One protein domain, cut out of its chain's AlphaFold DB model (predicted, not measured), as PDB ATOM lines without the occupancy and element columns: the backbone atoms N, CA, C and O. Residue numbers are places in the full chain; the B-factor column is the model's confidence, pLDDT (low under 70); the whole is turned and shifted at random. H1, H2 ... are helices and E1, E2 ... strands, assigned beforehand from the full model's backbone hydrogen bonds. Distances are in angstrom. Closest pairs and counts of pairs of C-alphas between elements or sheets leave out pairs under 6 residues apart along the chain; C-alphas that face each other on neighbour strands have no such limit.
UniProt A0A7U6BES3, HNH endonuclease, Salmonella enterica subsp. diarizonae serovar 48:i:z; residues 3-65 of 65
ATOM      1  N   LYS A   3      45.160 -27.766  34.346       98.12
ATOM      2  CA  LYS A   3      44.540 -26.630  35.051       98.12
ATOM      3  C   LYS A   3      43.028 -26.814  35.208       98.12
ATOM      4  O   LYS A   3      42.580 -26.937  36.337       98.12
ATOM      5  N   ASP A   4      42.305 -27.001  34.102       98.25
ATOM      6  CA  ASP A   4      40.845 -27.204  34.111       98.25
ATOM      7  C   ASP A   4      40.430 -28.369  35.027       98.25
ATOM      8  O   ASP A   4      39.489 -28.279  35.800       98.25
ATOM      9  N   ARG A   5      41.198 -29.468  35.021       97.69
ATOM     10  CA  ARG A   5      40.935 -30.607  35.913       97.69
ATOM     11  C   ARG A   5      41.039 -30.230  37.383       97.69
ATOM     12  O   ARG A   5      40.201 -30.654  38.165       97.69
ATOM     13  N   ILE A   6      42.084 -29.495  37.753       97.94
ATOM     14  CA  ILE A   6      42.300 -29.078  39.140       97.94
ATOM     15  C   ILE A   6      41.203 -28.096  39.566       97.94
ATOM     16  O   ILE A   6      40.709 -28.210  40.684       97.94
ATOM     17  N   GLU A   7      40.797 -27.187  38.676       98.31
ATOM     18  CA  GLU A   7      39.674 -26.264  38.897       98.31
ATOM     19  C   GLU A   7      38.356 -27.021  39.144       98.31
ATOM     20  O   GLU A   7      37.599 -26.645  40.034       98.31
ATOM     21  N   ASP A   8      38.148 -28.157  38.468       98.12
ATOM     22  CA  ASP A   8      37.010 -29.067  38.676       98.12
ATOM     23  C   ASP A   8      37.177 -30.029  39.880       98.12
ATOM     24  O   ASP A   8      36.365 -30.936  40.081       98.12
ATOM     25  N   GLY A   9      38.251 -29.910  40.670       97.50
ATOM     26  CA  GLY A   9      38.547 -30.812  41.795       97.50
ATOM     27  C   GLY A   9      39.010 -32.220  41.384       97.50
ATOM     28  O   GLY A   9      39.080 -33.137  42.206       97.50
ATOM     29  N   LEU A  10      39.345 -32.421  40.111       97.94
ATOM     30  CA  LEU A  10      39.866 -33.671  39.571       97.94
ATOM     31  C   LEU A  10      41.393 -33.727  39.691       97.94
ATOM     32  O   LEU A  10      42.112 -32.774  39.395       97.94
ATOM     33  N   ALA A  11      41.926 -34.909  40.009       97.88
ATOM     34  CA  ALA A  11      43.372 -35.113  40.011       97.88
ATOM     35  C   ALA A  11      43.981 -34.868  38.607       97.88
ATOM     36  O   ALA A  11      43.444 -35.375  37.600       97.88
ATOM     37  N   PRO A  12      45.108 -34.136  38.517       98.31
ATOM     38  CA  PRO A  12      45.797 -33.894  37.258       98.31
ATOM     39  C   PRO A  12      46.451 -35.171  36.721       98.31
ATOM     40  O   PRO A  12      46.701 -36.138  37.448       98.31
ATOM     41  N   TRP A  13      46.737 -35.165  35.424       98.06
ATOM     42  CA  TRP A  13      47.453 -36.242  34.754       98.06
ATOM     43  C   TRP A  13      48.963 -36.151  34.990       98.06
ATOM     44  O   TRP A  13      49.533 -35.058  35.019       98.06
ATOM     45  N   VAL A  14      49.603 -37.314  35.113       98.06
ATOM     46  CA  VAL A  14      51.059 -37.484  35.214       98.06
ATOM     47  C   VAL A  14      51.724 -37.479  33.827       98.06
ATOM     48  O   VAL A  14      51.064 -37.823  32.837       98.06
ATOM     49  N   PRO A  15      53.032 -37.164  33.734       97.56
ATOM     50  CA  PRO A  15      53.839 -37.451  32.545       97.56
ATOM     51  C   PRO A  15      53.772 -38.933  32.161       97.56
ATOM     52  O   PRO A  15      53.517 -39.787  33.013       97.56
ATOM     53  N   LYS A  16      54.000 -39.269  30.889       96.06
ATOM     54  CA  LYS A  16      53.815 -40.639  30.375       96.06
ATOM     55  C   LYS A  16      54.644 -41.671  31.149       96.06
ATOM     56  O   LYS A  16      54.172 -42.773  31.401       96.06
ATOM     57  N   GLU A  17      55.833 -41.280  31.587       96.31
ATOM     58  CA  GLU A  17      56.812 -42.094  32.309       96.31
ATOM     59  C   GLU A  17      56.339 -42.470  33.721       96.31
ATOM     60  O   GLU A  17      56.782 -43.474  34.280       96.31
ATOM     61  N   GLY A  18      55.431 -41.671  34.294       96.62
ATOM     62  CA  GLY A  18      54.836 -41.894  35.610       96.62
ATOM     63  C   GLY A  18      53.535 -42.697  35.580       96.62
ATOM     64  O   GLY A  18      52.980 -42.987  36.639       96.62
ATOM     65  N   GLN A  19      53.014 -43.041  34.400       97.19
ATOM     66  CA  GLN A  19      51.776 -43.809  34.292       97.19
ATOM     67  C   GLN A  19      52.005 -45.250  34.744       97.19
ATOM     68  O   GLN A  19      53.009 -45.872  34.399       97.19
ATOM     69  N   TYR A  20      51.046 -45.798  35.485       94.81
ATOM     70  CA  TYR A  20      50.987 -47.237  35.702       94.81
ATOM     71  C   TYR A  20      50.294 -47.873  34.499       94.81
ATOM     72  O   TYR A  20      49.178 -47.479  34.144       94.81
ATOM     73  N   ILE A  21      50.960 -48.847  33.885       92.50
ATOM     74  CA  ILE A  21      50.448 -49.636  32.765       92.50
ATOM     75  C   ILE A  21      50.414 -51.086  33.238       92.50
ATOM     76  O   ILE A  21      51.423 -51.789  33.196       92.50
ATOM     77  N   GLY A  22      49.262 -51.497  33.756       87.81
ATOM     78  CA  GLY A  22      48.995 -52.876  34.133       87.81
ATOM     79  C   GLY A  22      48.359 -53.664  32.987       87.81
ATOM     80  O   GLY A  22      47.960 -53.081  31.978       87.81
ATOM     81  N   PRO A  23      48.194 -54.985  33.153       88.38
ATOM     82  CA  PRO A  23      47.613 -55.850  32.123       88.38
ATOM     83  C   PRO A  23      46.164 -55.478  31.770       88.38
ATOM     84  O   PRO A  23      45.766 -55.609  30.619       88.38
ATOM     85  N   ASN A  24      45.396 -54.972  32.743       91.38
ATOM     86  CA  ASN A  24      43.962 -54.692  32.596       91.38
ATOM     87  C   ASN A  24      43.584 -53.223  32.849       91.38
ATOM     88  O   ASN A  24      42.415 -52.859  32.733       91.38
ATOM     89  N   SER A  25      44.531 -52.369  33.249       90.62
ATOM     90  CA  SER A  25      44.235 -50.978  33.598       90.62
ATOM     91  C   SER A  25      45.424 -50.051  33.362       90.62
ATOM     92  O   SER A  25      46.582 -50.415  33.568       90.62
ATOM     93  N   ILE A  26      45.117 -48.818  32.953       93.81
ATOM     94  CA  ILE A  26      46.089 -47.728  32.855       93.81
ATOM     95  C   ILE A  26      45.665 -46.635  33.828       93.81
ATOM     96  O   ILE A  26      44.587 -46.052  33.684       93.81
ATOM     97  N   VAL A  27      46.525 -46.321  34.796       95.38
ATOM     98  CA  VAL A  27      46.291 -45.228  35.746       95.38
ATOM     99  C   VAL A  27      47.199 -44.066  35.380       95.38
ATOM    100  O   VAL A  27      48.421 -44.195  35.333       95.38
ATOM    101  N   LYS A  28      46.577 -42.917  35.103       97.19
ATOM    102  CA  LYS A  28      47.258 -41.730  34.565       97.19
ATOM    103  C   LYS A  28      47.250 -40.531  35.504       97.19
ATOM    104  O   LYS A  28      47.826 -39.507  35.165       97.19
ATOM    105  N   LYS A  29      46.545 -40.601  36.629       97.75
ATOM    106  CA  LYS A  29      46.378 -39.475  37.558       97.75
ATOM    107  C   LYS A  29      47.343 -39.596  38.727       97.75
ATOM    108  O   LYS A  29      47.631 -40.715  39.147       97.75
ATOM    109  N   PHE A  30      47.813 -38.463  39.242       98.31
ATOM    110  CA  PHE A  30      48.531 -38.443  40.516       98.31
ATOM    111  C   PHE A  30      47.650 -39.020  41.634       98.31
ATOM    112  O   PHE A  30      46.420 -38.915  41.580       98.31
ATOM    113  N   ALA A  31      48.285 -39.623  42.636       96.88
ATOM    114  CA  ALA A  31      47.631 -40.165  43.822       96.88
ATOM    115  C   ALA A  31      48.179 -39.500  45.089       96.88
ATOM    116  O   ALA A  31      49.344 -39.102  45.131       96.88
ATOM    117  N   ILE A  32      47.333 -39.405  46.115       97.56
ATOM    118  CA  ILE A  32      47.743 -39.055  47.474       97.56
ATOM    119  C   ILE A  32      48.065 -40.361  48.200       97.56
ATOM    120  O   ILE A  32      47.267 -41.296  48.166       97.56
ATOM    121  N   HIS A  33      49.228 -40.423  48.833       96.56
ATOM    122  CA  HIS A  33      49.741 -41.596  49.524       96.56
ATOM    123  C   HIS A  33      50.101 -41.259  50.973       96.56
ATOM    124  O   HIS A  33      50.739 -40.235  51.217       96.56
ATOM    125  N   HIS A  34      49.726 -42.131  51.911       97.62
ATOM    126  CA  HIS A  34      50.148 -42.044  53.310       97.62
ATOM    127  C   HIS A  34      51.568 -42.592  53.483       97.62
ATOM    128  O   HIS A  34      51.817 -43.733  53.110       97.62
ATOM    129  N   VAL A  35      52.476 -41.813  54.074       95.88
ATOM    130  CA  VAL A  35      53.865 -42.235  54.346       95.88
ATOM    131  C   VAL A  35      53.899 -43.334  55.409       95.88
ATOM    132  O   VAL A  35      54.520 -44.377  55.214       95.88
ATOM    133  N   VAL A  36      53.213 -43.098  56.525       96.38
ATOM    134  CA  VAL A  36      52.940 -44.073  57.578       96.38
ATOM    135  C   VAL A  36      51.544 -44.642  57.327       96.38
ATOM    136  O   VAL A  36      50.574 -43.873  57.295       96.38
ATOM    137  N   PRO A  37      51.398 -45.967  57.151       95.81
ATOM    138  CA  PRO A  37      50.093 -46.582  56.961       95.81
ATOM    139  C   PRO A  37      49.152 -46.298  58.134       95.81
ATOM    140  O   PRO A  37      49.560 -46.297  59.294       95.81
ATOM    141  N   ILE A  38      47.859 -46.150  57.843       97.31
ATOM    142  CA  ILE A  38      46.829 -45.900  58.867       97.31
ATOM    143  C   ILE A  38      46.821 -47.018  59.923       97.31
ATOM    144  O   ILE A  38      46.717 -46.747  61.116       97.31
ATOM    145  N   LYS A  39      47.005 -48.277  59.495       96.94
ATOM    146  CA  LYS A  39      47.091 -49.439  60.398       96.94
ATOM    147  C   LYS A  39      48.256 -49.364  61.395       96.94
ATOM    148  O   LYS A  39      48.193 -50.013  62.431       96.94
ATOM    149  N   ASP A  40      49.284 -48.578  61.080       97.38
ATOM    150  CA  ASP A  40      50.486 -48.391  61.896       97.38
ATOM    151  C   ASP A  40      50.439 -47.051  62.662       97.38
ATOM    152  O   ASP A  40      51.453 -46.583  63.171       97.38
ATOM    153  N   GLY A  41      49.258 -46.423  62.745       97.75
ATOM    154  CA  GLY A  41      49.034 -45.179  63.486       97.75
ATOM    155  C   GLY A  41      49.240 -43.899  62.675       97.75
ATOM    156  O   GLY A  41      49.220 -42.813  63.247       97.75
ATOM    157  N   GLY A  42      49.419 -43.992  61.353       98.31
ATOM    158  CA  GLY A  42      49.532 -42.819  60.488       98.31
ATOM    159  C   GLY A  42      48.252 -41.980  60.467       98.31
ATOM    160  O   GLY A  42      47.156 -42.501  60.243       98.31
ATOM    161  N   GLY A  43      48.383 -40.666  60.660       98.50
ATOM    162  CA  GLY A  43      47.256 -39.738  60.613       98.50
ATOM    163  C   GLY A  43      46.603 -39.703  59.228       98.50
ATOM    164  O   GLY A  43      47.289 -39.572  58.214       98.50
ATOM    165  N   VAL A  44      45.270 -39.810  59.176       98.19
ATOM    166  CA  VAL A  44      44.508 -39.859  57.910       98.19
ATOM    167  C   VAL A  44      44.568 -38.528  57.157       98.19
ATOM    168  O   VAL A  44      44.733 -38.525  55.939       98.19
ATOM    169  N   TYR A  45      44.455 -37.421  57.895       98.31
ATOM    170  CA  TYR A  45      44.447 -36.043  57.385       98.31
ATOM    171  C   TYR A  45      45.670 -35.239  57.846       98.31
ATOM    172  O   TYR A  45      45.672 -34.013  57.779       98.31
ATOM    173  N   ASP A  46      46.695 -35.926  58.349       98.50
ATOM    174  CA  ASP A  46      47.964 -35.305  58.702       98.50
ATOM    175  C   ASP A  46      48.719 -34.966  57.413       98.50
ATOM    176  O   ASP A  46      49.177 -35.860  56.703       98.50
ATOM    177  N   MET A  47      48.830 -33.675  57.102       98.19
ATOM    178  CA  MET A  47      49.490 -33.190  55.889       98.19
ATOM    179  C   MET A  47      50.956 -33.630  55.804       98.19
ATOM    180  O   MET A  47      51.447 -33.870  54.698       98.19
ATOM    181  N   ASP A  48      51.634 -33.814  56.941       98.31
ATOM    182  CA  ASP A  48      53.017 -34.295  56.971       98.31
ATOM    183  C   ASP A  48      53.106 -35.789  56.637       98.31
ATOM    184  O   ASP A  48      54.119 -36.249  56.093       98.31
ATOM    185  N   ASN A  49      52.011 -36.525  56.847       98.38
ATOM    186  CA  ASN A  49      51.854 -37.927  56.484       98.38
ATOM    187  C   ASN A  49      51.388 -38.143  55.030       98.38
ATOM    188  O   ASN A  49      51.288 -39.288  54.599       98.38
ATOM    189  N   LEU A  50      51.115 -37.094  54.244       98.31
ATOM    190  CA  LEU A  50      50.636 -37.219  52.859       98.31
ATOM    191  C   LEU A  50      51.720 -36.880  51.824       98.31
ATOM    192  O   LEU A  50      52.482 -35.922  51.966       98.31
ATOM    193  N   ARG A  51      51.784 -37.644  50.729       97.62
ATOM    194  CA  ARG A  51      52.650 -37.374  49.566       97.62
ATOM    195  C   ARG A  51      51.880 -37.502  48.261       97.62
ATOM    196  O   ARG A  51      51.044 -38.387  48.111       97.62
ATOM    197  N   ILE A  52      52.208 -36.645  47.295       97.88
ATOM    198  CA  ILE A  52      51.723 -36.771  45.920       97.88
ATOM    199  C   ILE A  52      52.700 -37.646  45.144       97.88
ATOM    200  O   ILE A  52      53.879 -37.318  45.037       97.88
ATOM    201  N   VAL A  53      52.210 -38.753  44.594       97.56
ATOM    202  CA  VAL A  53      53.031 -39.724  43.865       97.56
ATOM    203  C   VAL A  53      52.436 -40.035  42.500       97.56
ATOM    204  O   VAL A  53      51.228 -39.919  42.270       97.56
ATOM    205  N   THR A  54      53.299 -40.439  41.570       98.06
ATOM    206  CA  THR A  54      52.844 -41.023  40.310       98.06
ATOM    207  C   THR A  54      52.274 -42.420  40.576       98.06
ATOM    208  O   THR A  54      52.715 -43.098  41.506       98.06
ATOM    209  N   PRO A  55      51.301 -42.892  39.781       96.12
ATOM    210  CA  PRO A  55      50.736 -44.223  39.968       96.12
ATOM    211  C   PRO A  55      51.774 -45.333  39.754       96.12
ATOM    212  O   PRO A  55      51.679 -46.363  40.411       96.12
ATOM    213  N   LYS A  56      52.793 -45.114  38.909       95.06
ATOM    214  CA  LYS A  56      53.933 -46.033  38.789       95.06
ATOM    215  C   LYS A  56      54.716 -46.157  40.103       95.06
ATOM    216  O   LYS A  56      54.920 -47.267  40.573       95.06
ATOM    217  N   LEU A  57      55.086 -45.034  40.723       95.50
ATOM    218  CA  LEU A  57      55.788 -45.046  42.012       95.50
ATOM    219  C   LEU A  57      54.909 -45.627  43.131       95.50
ATOM    220  O   LEU A  57      55.395 -46.339  44.003       95.50
ATOM    221  N   HIS A  58      53.606 -45.346  43.105       94.25
ATOM    222  CA  HIS A  58      52.666 -45.906  44.075       94.25
ATOM    223  C   HIS A  58      52.611 -47.442  44.004       94.25
ATOM    224  O   HIS A  58      52.588 -48.097  45.043       94.25
ATOM    225  N   ASP A  59      52.621 -48.014  42.795       90.25
ATOM    226  CA  ASP A  59      52.712 -49.466  42.583       90.25
ATOM    227  C   ASP A  59      54.036 -50.034  43.116       90.25
ATOM    228  O   ASP A  59      54.046 -51.042  43.821       90.25
ATOM    229  N   GLU A  60      55.150 -49.350  42.844       89.19
ATOM    230  CA  GLU A  60      56.486 -49.752  43.301       89.19
ATOM    231  C   GLU A  60      56.598 -49.793  44.832       89.19
ATOM    232  O   GLU A  60      57.143 -50.750  45.380       89.19
ATOM    233  N   ILE A  61      56.046 -48.795  45.533       87.00
ATOM    234  CA  ILE A  61      56.088 -48.714  47.002       87.00
ATOM    235  C   ILE A  61      55.314 -49.866  47.665       87.00
ATOM    236  O   ILE A  61      55.755 -50.363  48.704       87.00
ATOM    237  N   HIS A  62      54.179 -50.280  47.091       82.38
ATOM    238  CA  HIS A  62      53.263 -51.246  47.717       82.38
ATOM    239  C   HIS A  62      53.442 -52.693  47.262       82.38
ATOM    240  O   HIS A  62      53.217 -53.595  48.065       82.38
ATOM    241  N   TYR A  63      53.802 -52.933  45.999       74.50
ATOM    242  CA  TYR A  63      53.682 -54.268  45.395       74.50
ATOM    243  C   TYR A  63      54.983 -54.837  44.829       74.50
ATOM    244  O   TYR A  63      55.028 -56.027  44.529       74.50
ATOM    245  N   ARG A  64      56.026 -54.019  44.649       69.25
ATOM    246  CA  ARG A  64      57.280 -54.445  43.995       69.25
ATOM    247  C   ARG A  64      58.520 -54.349  44.886       69.25
ATOM    248  O   ARG A  64      59.629 -54.307  44.358       69.25
ATOM    249  N   ARG A  65      58.329 -54.285  46.204       53.59
ATOM    250  CA  ARG A  65      59.419 -54.416  47.179       53.59
ATOM    251  C   ARG A  65      59.819 -55.868  47.383       53.59
ATOM    252  O   ARG A  65      58.906 -56.720  47.408       53.59
TER     253      ARG A  65
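AT A GLANCE: This is residues 3 to 65 of the 65 residues of the protein "HNH endonuclease" of Salmonella enterica subsp. diarizonae serovar 48:i:z (UniProt A0A7U6BES3). Little of this domain is regular structure: a two-strand hairpin, E1 and E2, lies amid long unnamed stretches, with H2 near one end of E1, the loop of residues 35 to 49 at the hairpin's other end, and little H1 away from E2 and H2. The 63 printed residues run H1, E1, E2, H2, class mixed, with 22 in named elements and an antiparallel sheet. The whole is flat, 33 by 32 by 17 A, and only just loose, close to compact, with a radius of gyration of the C-alphas of 13.1 A.

IN THESE COORDINATES: Find E1, residues 31 to 34, starting at C-alpha 31 (47.631, -40.165, 43.822) and running 10.0 A. E2, residues 50 to 53, runs 9.6 A. H2, residues 55 to 63, runs 11.8 A to C-alpha 63 (53.682, -54.268, 45.395). H1, residues 3 to 7, spans 6.2 A.

HOW THE PARTS SIT: Between E1 and E2, antiparallel at 141 degrees, look for N 33 and O 51, 2.8 A apart, within hydrogen-bond range. The closest C-alphas of E1 and H2, Ala 31 and Pro 55, are 6.4 A apart. H1 is apart from E2 and H2. In H1 and H2 every O i to N i+4 pair is within hydrogen-bond range.

THE WHOLE: The farthest C-alphas, Asp 4 and Asp 40, are 36.2 A apart. The printed part has no cut. The links H1 to E1 and E1 to E2 are long; E2 to H2 is tight. Residues 64 to 65 have pLDDT under 70.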